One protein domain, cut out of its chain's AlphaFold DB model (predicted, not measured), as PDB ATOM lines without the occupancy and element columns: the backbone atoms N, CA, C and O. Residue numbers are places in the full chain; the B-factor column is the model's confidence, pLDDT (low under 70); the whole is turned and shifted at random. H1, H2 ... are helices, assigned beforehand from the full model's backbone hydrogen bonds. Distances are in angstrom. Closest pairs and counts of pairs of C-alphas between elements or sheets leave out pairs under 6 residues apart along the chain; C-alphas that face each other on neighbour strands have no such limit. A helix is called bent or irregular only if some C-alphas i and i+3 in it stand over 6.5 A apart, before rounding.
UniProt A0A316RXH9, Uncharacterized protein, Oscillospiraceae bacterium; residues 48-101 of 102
ATOM      1  N   GLU A  48     -14.167  40.244  31.376       92.19
ATOM      2  CA  GLU A  48     -13.574  38.908  31.376       92.19
ATOM      3  C   GLU A  48     -12.633  38.745  30.184       92.19
ATOM      4  O   GLU A  48     -11.454  38.439  30.367       92.19
ATOM      5  N   ILE A  49     -13.105  39.105  28.984       91.88
ATOM      6  CA  ILE A  49     -12.300  39.062  27.751       91.88
ATOM      7  C   ILE A  49     -11.035  39.911  27.910       91.88
ATOM      8  O   ILE A  49      -9.938  39.475  27.557       91.88
ATOM      9  N   TYR A  50     -11.156  41.108  28.491       92.00
ATOM     10  CA  TYR A  50      -9.999  41.966  28.750       92.00
ATOM     11  C   TYR A  50      -8.979  41.313  29.693       92.00
ATOM     12  O   TYR A  50      -7.776  41.374  29.436       92.00
ATOM     13  N   ARG A  51      -9.430  40.679  30.783       93.81
ATOM     14  CA  ARG A  51      -8.528  40.012  31.741       93.81
ATOM     15  C   ARG A  51      -7.811  38.829  31.109       93.81
ATOM     16  O   ARG A  51      -6.620  38.651  31.367       93.81
ATOM     17  N   GLU A  52      -8.519  38.027  30.322       95.06
ATOM     18  CA  GLU A  52      -7.936  36.886  29.616       95.06
ATOM     19  C   GLU A  52      -6.907  37.343  28.585       95.06
ATOM     20  O   GLU A  52      -5.753  36.913  28.642       95.06
ATOM     21  N   ALA A  53      -7.283  38.286  27.716       93.19
ATOM     22  CA  ALA A  53      -6.382  38.847  26.716       93.19
ATOM     23  C   ALA A  53      -5.137  39.457  27.368       93.19
ATOM     24  O   ALA A  53      -4.019  39.174  26.945       93.19
ATOM     25  N   LYS A  54      -5.305  40.222  28.455       94.44
ATOM     26  CA  LYS A  54      -4.183  40.812  29.189       94.44
ATOM     27  C   LYS A  54      -3.217  39.750  29.717       94.44
ATOM     28  O   LYS A  54      -2.017  39.912  29.554       94.44
ATOM     29  N   LYS A  55      -3.707  38.655  30.311       95.88
ATOM     30  CA  LYS A  55      -2.836  37.567  30.801       95.88
ATOM     31  C   LYS A  55      -2.016  36.941  29.672       95.88
ATOM     32  O   LYS A  55      -0.833  36.670  29.861       95.88
ATOM     33  N   VAL A  56      -2.641  36.708  28.518       95.94
ATOM     34  CA  VAL A  56      -1.963  36.136  27.346       95.94
ATOM     35  C   VAL A  56      -0.909  37.105  26.812       95.94
ATOM     36  O   VAL A  56       0.231  36.701  26.598       95.94
ATOM     37  N   LEU A  57      -1.257  38.381  26.656       94.88
ATOM     38  CA  LEU A  57      -0.345  39.407  26.147       94.88
ATOM     39  C   LEU A  57       0.828  39.676  27.108       94.88
ATOM     40  O   LEU A  57       1.982  39.701  26.681       94.88
ATOM     41  N   ASP A  58       0.563  39.734  28.415       94.69
ATOM     42  CA  ASP A  58       1.605  39.851  29.440       94.69
ATOM     43  C   ASP A  58       2.576  38.655  29.377       94.69
ATOM     44  O   ASP A  58       3.782  38.826  29.553       94.69
ATOM     45  N   SER A  59       2.080  37.440  29.088       96.25
ATOM     46  CA  SER A  59       2.923  36.237  28.992       96.25
ATOM     47  C   SER A  59       3.907  36.263  27.818       96.25
ATOM     48  O   SER A  59       4.963  35.634  27.893       96.25
ATOM     49  N   ILE A  60       3.587  37.016  26.760       95.50
ATOM     50  CA  ILE A  60       4.465  37.245  25.602       95.50
ATOM     51  C   ILE A  60       5.229  38.576  25.698       95.50
ATOM     52  O   ILE A  60       5.984  38.908  24.787       95.50
ATOM     53  N   GLY A  61       5.069  39.316  26.802       94.25
ATOM     54  CA  GLY A  61       5.797  40.551  27.086       94.25
ATOM     55  C   GLY A  61       5.299  41.782  26.327       94.25
ATOM     56  O   GLY A  61       6.093  42.687  26.091       94.25
ATOM     57  N   ILE A  62       4.022  41.809  25.935       95.50
ATOM     58  CA  ILE A  62       3.419  42.900  25.154       95.50
ATOM     59  C   ILE A  62       2.223  43.471  25.920       95.50
ATOM     60  O   ILE A  62       1.440  42.724  26.509       95.50
ATOM     61  N   SER A  63       2.056  44.793  25.909       92.31
ATOM     62  CA  SER A  63       0.892  45.442  26.516       92.31
ATOM     63  C   SER A  63      -0.358  45.357  25.625       92.31
ATOM     64  O   SER A  63      -0.297  45.106  24.420       92.31
ATOM     65  N   VAL A  64      -1.537  45.602  26.205       91.56
ATOM     66  CA  VAL A  64      -2.797  45.636  25.440       91.56
ATOM     67  C   VAL A  64      -2.769  46.758  24.395       91.56
ATOM     68  O   VAL A  64      -3.254  46.589  23.275       91.56
ATOM     69  N   GLU A  65      -2.171  47.895  24.737       91.12
ATOM     70  CA  GLU A  65      -2.002  49.044  23.853       91.12
ATOM     71  C   GLU A  65      -1.088  48.704  22.671       91.12
ATOM     72  O   GLU A  65      -1.460  48.939  21.520       91.12
ATOM     73  N   GLU A  66       0.070  48.093  22.931       91.75
ATOM     74  CA  GLU A  66       1.015  47.667  21.892       91.75
ATOM     75  C   GLU A  66       0.384  46.643  20.942       91.75
ATOM     76  O   GLU A  66       0.479  46.784  19.718       91.75
ATOM     77  N   ALA A  67      -0.340  45.662  21.487       93.12
ATOM     78  CA  ALA A  67      -1.087  44.688  20.696       93.12
ATOM     79  C   ALA A  67      -2.177  45.355  19.837       93.12
ATOM     80  O   ALA A  67      -2.357  44.997  18.671       93.12
ATOM     81  N   THR A  68      -2.865  46.366  20.375       91.69
ATOM     82  CA  THR A  68      -3.883  47.133  19.637       91.69
ATOM     83  C   THR A  68      -3.262  47.908  18.476       91.69
ATOM     84  O   THR A  68      -3.803  47.913  17.368       91.69
ATOM     85  N   VAL A  69      -2.098  48.527  18.688       91.75
ATOM     86  CA  VAL A  69      -1.363  49.228  17.624       91.75
ATOM     87  C   VAL A  69      -0.925  48.255  16.530       91.75
ATOM     88  O   VAL A  69      -1.088  48.558  15.348       91.75
ATOM     89  N   LEU A  70      -0.402  47.081  16.898       91.75
ATOM     90  CA  LEU A  70      -0.020  46.041  15.935       91.75
ATOM     91  C   LEU A  70      -1.218  45.555  15.118       91.75
ATOM     92  O   LEU A  70      -1.120  45.448  13.897       91.75
ATOM     93  N   PHE A  71      -2.359  45.334  15.773       91.12
ATOM     94  CA  PHE A  71      -3.600  44.968  15.098       91.12
ATOM     95  C   PHE A  71      -4.000  46.015  14.049       91.12
ATOM     96  O   PHE A  71      -4.229  45.667  12.892       91.12
ATOM     97  N   LEU A  72      -4.028  47.299  14.417       90.31
ATOM     98  CA  LEU A  72      -4.401  48.376  13.494       90.31
ATOM     99  C   LEU A  72      -3.410  48.521  12.333       90.31
ATOM    100  O   LEU A  72      -3.833  48.704  11.192       90.31
ATOM    101  N   LYS A  73      -2.105  48.388  12.599       91.38
ATOM    102  CA  LYS A  73      -1.075  48.382  11.548       91.38
ATOM    103  C   LYS A  73      -1.317  47.257  10.547       91.38
ATOM    104  O   LYS A  73      -1.287  47.499   9.343       91.38
ATOM    105  N   GLU A  74      -1.613  46.053  11.027       91.12
ATOM    106  CA  GLU A  74      -1.836  44.905  10.148       91.12
ATOM    107  C   GLU A  74      -3.129  45.039   9.333       91.12
ATOM    108  O   GLU A  74      -3.149  44.684   8.152       91.12
ATOM    109  N   VAL A  75      -4.178  45.629   9.921       91.56
ATOM    110  CA  VAL A  75      -5.421  45.951   9.202       91.56
ATOM    111  C   VAL A  75      -5.156  46.881   8.018       91.56
ATOM    112  O   VAL A  75      -5.672  46.652   6.921       91.56
ATOM    113  N   VAL A  76      -4.327  47.911   8.217       89.12
ATOM    114  CA  VAL A  76      -3.947  48.851   7.151       89.12
ATOM    115  C   VAL A  76      -3.096  48.155   6.088       89.12
ATOM    116  O   VAL A  76      -3.393  48.277   4.898       89.12
ATOM    117  N   THR A  77      -2.091  47.378   6.501       89.88
ATOM    118  CA  THR A  77      -1.187  46.655   5.589       89.88
ATOM    119  C   THR A  77      -1.938  45.670   4.696       89.88
ATOM    120  O   THR A  77      -1.699  45.617   3.488       89.88
ATOM    121  N   ARG A  78      -2.878  44.904   5.262       87.75
ATOM    122  CA  ARG A  78      -3.644  43.881   4.528       87.75
ATOM    123  C   ARG A  78      -4.902  44.410   3.852       87.75
ATOM    124  O   ARG A  78      -5.502  43.681   3.066       87.75
ATOM    125  N   LYS A  79      -5.320  45.645   4.156       87.25
ATOM    126  CA  LYS A  79      -6.626  46.208   3.765       87.25
ATOM    127  C   LYS A  79      -7.796  45.298   4.168       87.25
ATOM    128  O   LYS A  79      -8.772  45.155   3.434       87.25
ATOM    129  N   GLY A  80      -7.677  44.655   5.325       84.38
ATOM    130  CA  GLY A  80      -8.593  43.618   5.790       84.38
ATOM    131  C   GLY A  80      -8.210  43.129   7.180       84.38
ATOM    132  O   GLY A  80      -7.186  43.532   7.722       84.38
ATOM    133  N   LEU A  81      -9.033  42.276   7.784       85.69
ATOM    134  CA  LEU A  81      -8.752  41.778   9.128       85.69
ATOM    135  C   LEU A  81      -7.543  40.820   9.121       85.69
ATOM    136  O   LEU A  81      -7.391  40.021   8.195       85.69
ATOM    137  N   PRO A  82      -6.672  40.880  10.145       84.75
ATOM    138  CA  PRO A  82      -5.456  40.070  10.224       84.75
ATOM    139  C   PRO A  82      -5.713  38.602  10.586       84.75
ATOM    140  O   PRO A  82      -4.774  37.815  10.684       84.75
ATOM    141  N   PHE A  83      -6.977  38.224  10.758       84.94
ATOM    142  CA  PHE A  83      -7.434  36.861  10.972       84.94
ATOM    143  C   PHE A  83      -8.563  36.542   9.982       84.94
ATOM    144  O   PHE A  83      -9.279  37.452   9.552       84.94
ATOM    145  N   PRO A  84      -8.721  35.267   9.589       78.12
ATOM    146  CA  PRO A  84      -9.843  34.855   8.763       78.12
ATOM    147  C   PRO A  84     -11.141  35.092   9.535       78.12
ATOM    148  O   PRO A  84     -11.292  34.609  10.652       78.12
ATOM    149  N   VAL A  85     -12.065  35.838   8.935       79.00
ATOM    150  CA  VAL A  85     -13.413  36.046   9.473       79.00
ATOM    151  C   VAL A  85     -14.402  35.448   8.498       79.00
ATOM    152  O   VAL A  85     -14.288  35.657   7.287       79.00
ATOM    153  N   SER A  86     -15.356  34.690   9.020       77.88
ATOM    154  CA  SER A  86     -16.435  34.152   8.204       77.88
ATOM    155  C   SER A  86     -17.420  35.256   7.804       77.88
ATOM    156  O   SER A  86     -17.605  36.260   8.494       77.88
ATOM    157  N   GLU A  87     -18.105  35.071   6.677       74.62
ATOM    158  CA  GLU A  87     -19.114  36.032   6.225       74.62
ATOM    159  C   GLU A  87     -20.289  36.161   7.211       74.62
ATOM    160  O   GLU A  87     -20.875  37.237   7.327       74.62
ATOM    161  N   ASN A  88     -20.572  35.103   7.982       74.44
ATOM    162  CA  ASN A  88     -21.593  35.105   9.029       74.44
ATOM    163  C   ASN A  88     -21.226  36.037  10.195       74.44
ATOM    164  O   ASN A  88     -22.029  36.878  10.586       74.44
ATOM    165  N   GLU A  89     -19.991  35.963  10.694       73.31
ATOM    166  CA  GLU A  89     -19.511  36.850  11.767       73.31
ATOM    167  C   GLU A  89     -19.501  38.321  11.321       73.31
ATOM    168  O   GLU A  89     -19.881  39.220  12.073       73.31
ATOM    169  N   LEU A  90     -19.130  38.587  10.060       74.25
ATOM    170  CA  LEU A  90     -19.230  39.934   9.488       74.25
ATOM    171  C   LEU A  90     -20.681  40.411   9.378       74.25
ATOM    172  O   LEU A  90     -20.951  41.601   9.555       74.25
ATOM    173  N   TRP A  91     -21.613  39.514   9.053       73.19
ATOM    174  CA  TRP A  91     -23.032  39.839   8.966       73.19
ATOM    175  C   TRP A  91     -23.611  40.210  10.336       73.19
ATOM    176  O   TRP A  91     -24.245  41.262  10.446       73.19
ATOM    177  N   GLU A  92     -23.302  39.444  11.383       72.69
ATOM    178  CA  GLU A  92     -23.720  39.735  12.762       72.69
ATOM    179  C   GLU A  92     -23.201  41.100  13.243       72.69
ATOM    180  O   GLU A  92     -23.969  41.925  13.749       72.69
ATOM    181  N   LEU A  93     -21.922  41.403  12.997       69.44
ATOM    182  CA  LEU A  93     -21.327  42.691  13.374       69.44
ATOM    183  C   LEU A  93     -21.949  43.884  12.637       69.44
ATOM    184  O   LEU A  93     -22.074  44.968  13.213       69.44
ATOM    185  N   ARG A  94     -22.346  43.708  11.369       72.56
ATOM    186  CA  ARG A  94     -23.057  44.751  10.614       72.56
ATOM    187  C   ARG A  94     -24.459  44.985  11.172       72.56
ATOM    188  O   ARG A  94     -24.846  46.140  11.329       72.56
ATOM    189  N   HIS A  95     -25.186  43.920  11.504       63.34
ATOM    190  CA  HIS A  95     -26.580  44.016  11.944       63.34
ATOM    191  C   HIS A  95     -26.722  44.650  13.337       63.34
ATOM    192  O   HIS A  95     -27.590  45.495  13.545       63.34
ATOM    193  N   ILE A  96     -25.802  44.335  14.257       61.16
ATOM    194  CA  ILE A  96     -25.738  44.957  15.593       61.16
ATOM    195  C   ILE A  96     -25.511  46.477  15.499       61.16
ATOM    196  O   ILE A  96     -25.908  47.233  16.385       61.16
ATOM    197  N   ARG A  97     -24.850  46.952  14.436       58.25
ATOM    198  CA  ARG A  97     -24.587  48.382  14.236       58.25
ATOM    199  C   ARG A  97     -25.846  49.134  13.802       58.25
ATOM    200  O   ARG A  97     -26.077  50.228  14.296       58.25
ATOM    201  N   THR A  98     -26.676  48.520  12.958       54.62
ATOM    202  CA  THR A  98     -27.943  49.101  12.483       54.62
ATOM    203  C   THR A  98     -28.977  49.268  13.602       54.62
ATOM    204  O   THR A  98     -29.735  50.228  13.576       54.62
ATOM    205  N   GLU A  99     -28.982  48.402  14.619       47.62
ATOM    206  CA  GLU A  99     -29.912  48.515  15.759       47.62
ATOM    207  C   GLU A  99     -29.523  49.586  16.788       47.62
ATOM    208  O   GLU A  99     -30.346  49.960  17.617       47.62
ATOM    209  N   ARG A 100     -28.284  50.097  16.753       49.53
ATOM    210  CA  ARG A 100     -27.843  51.189  17.640       49.53
ATOM    211  C   ARG A 100     -28.104  52.588  17.072       49.53
ATOM    212  O   ARG A 100     -27.901  53.555  17.800       49.53
ATOM    213  N   ASP A 101     -28.534  52.679  15.813       47.03
ATOM    214  CA  ASP A 101     -28.822  53.932  15.099       47.03
ATOM    215  C   ASP A 101     -30.340  54.217  14.948       47.03
ATOM    216  O   ASP A 101     -30.723  55.080  14.156       47.03
TER     217      ASP A 101
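AT A GLANCE: This is residues 48 to 101 of the 102 residues of an uncharacterized protein of Oscillospiraceae bacterium (UniProt A0A316RXH9). Two helices, H2 and H1, meet near a tight link as an L, and a third helix, H3, sticks out on its own at the far end of another link, touching neither of them. The L is the body, and residues 84 to 101, which include H3, stand free of it as an arm. The printed part has 54 residues with three named helices, in the order H1, H2, H3, and no named strand; the class is all helix. The whole is loose, with a radius of gyration of the C-alphas of 14.1 A, and its C-alphas span 37 by 29 by 21 A.

IN THESE COORDINATES: Begin with the longest helix, H2, residues 64 to 78. Find C-alpha 64 at (-2.797, 45.636, 25.440); from there z falls along the helix to C-alpha 78 at (-3.644, 43.881, 4.528), 21.0 A away. Before it in the chain is H1, residues 48 to 59, which starts at C-alpha 48 at (-13.574, 38.908, 31.376) and runs mainly along x for 16.9 A. After H2 comes H3, residues 87 to 98, 17.0 A from first to last C-alpha; look for its end at C-alpha 98, at (-27.943, 49.101, 12.483). None of the three helices is bent or irregular.

HOW THE PARTS SIT: Start at residues 64 to 67 of H2, the part that touches H1; on H1 it is residues 53 to 57 that touch H2. The closest C-alphas of the two helices are those of Lys 54 and Val 64, 6.3 A apart. Their lines are about perpendicular, at 89 degrees, and their centres are 16.5 A apart. Now go to the other end of H2, where residues 79 to 86 make the link to H3. H3 is apart from H2, and it is apart from H1 as well. In the backbone, every O i to N i+4 pair of H1 and H2 is within hydrogen-bond range, while in H3 it is 7 of 8.

THE WHOLE: The two C-alphas farthest apart are those of Gly 61, in the link between H1 and H2, and Asp 101, at 39.0 A. Without the residues that stand free, the body has 36 residues and spans 29 by 19 by 13 A. The printed part has no cut. The link from H1 to H2 is tight, with 4 residues, and the one from H2 to H3 is short, with 8 residues. Look at the B-factor column for the model's confidence: the mean pLDDT of the printed part is 83.3, and the values under 70 are at residue 93 and residues 95 to 101.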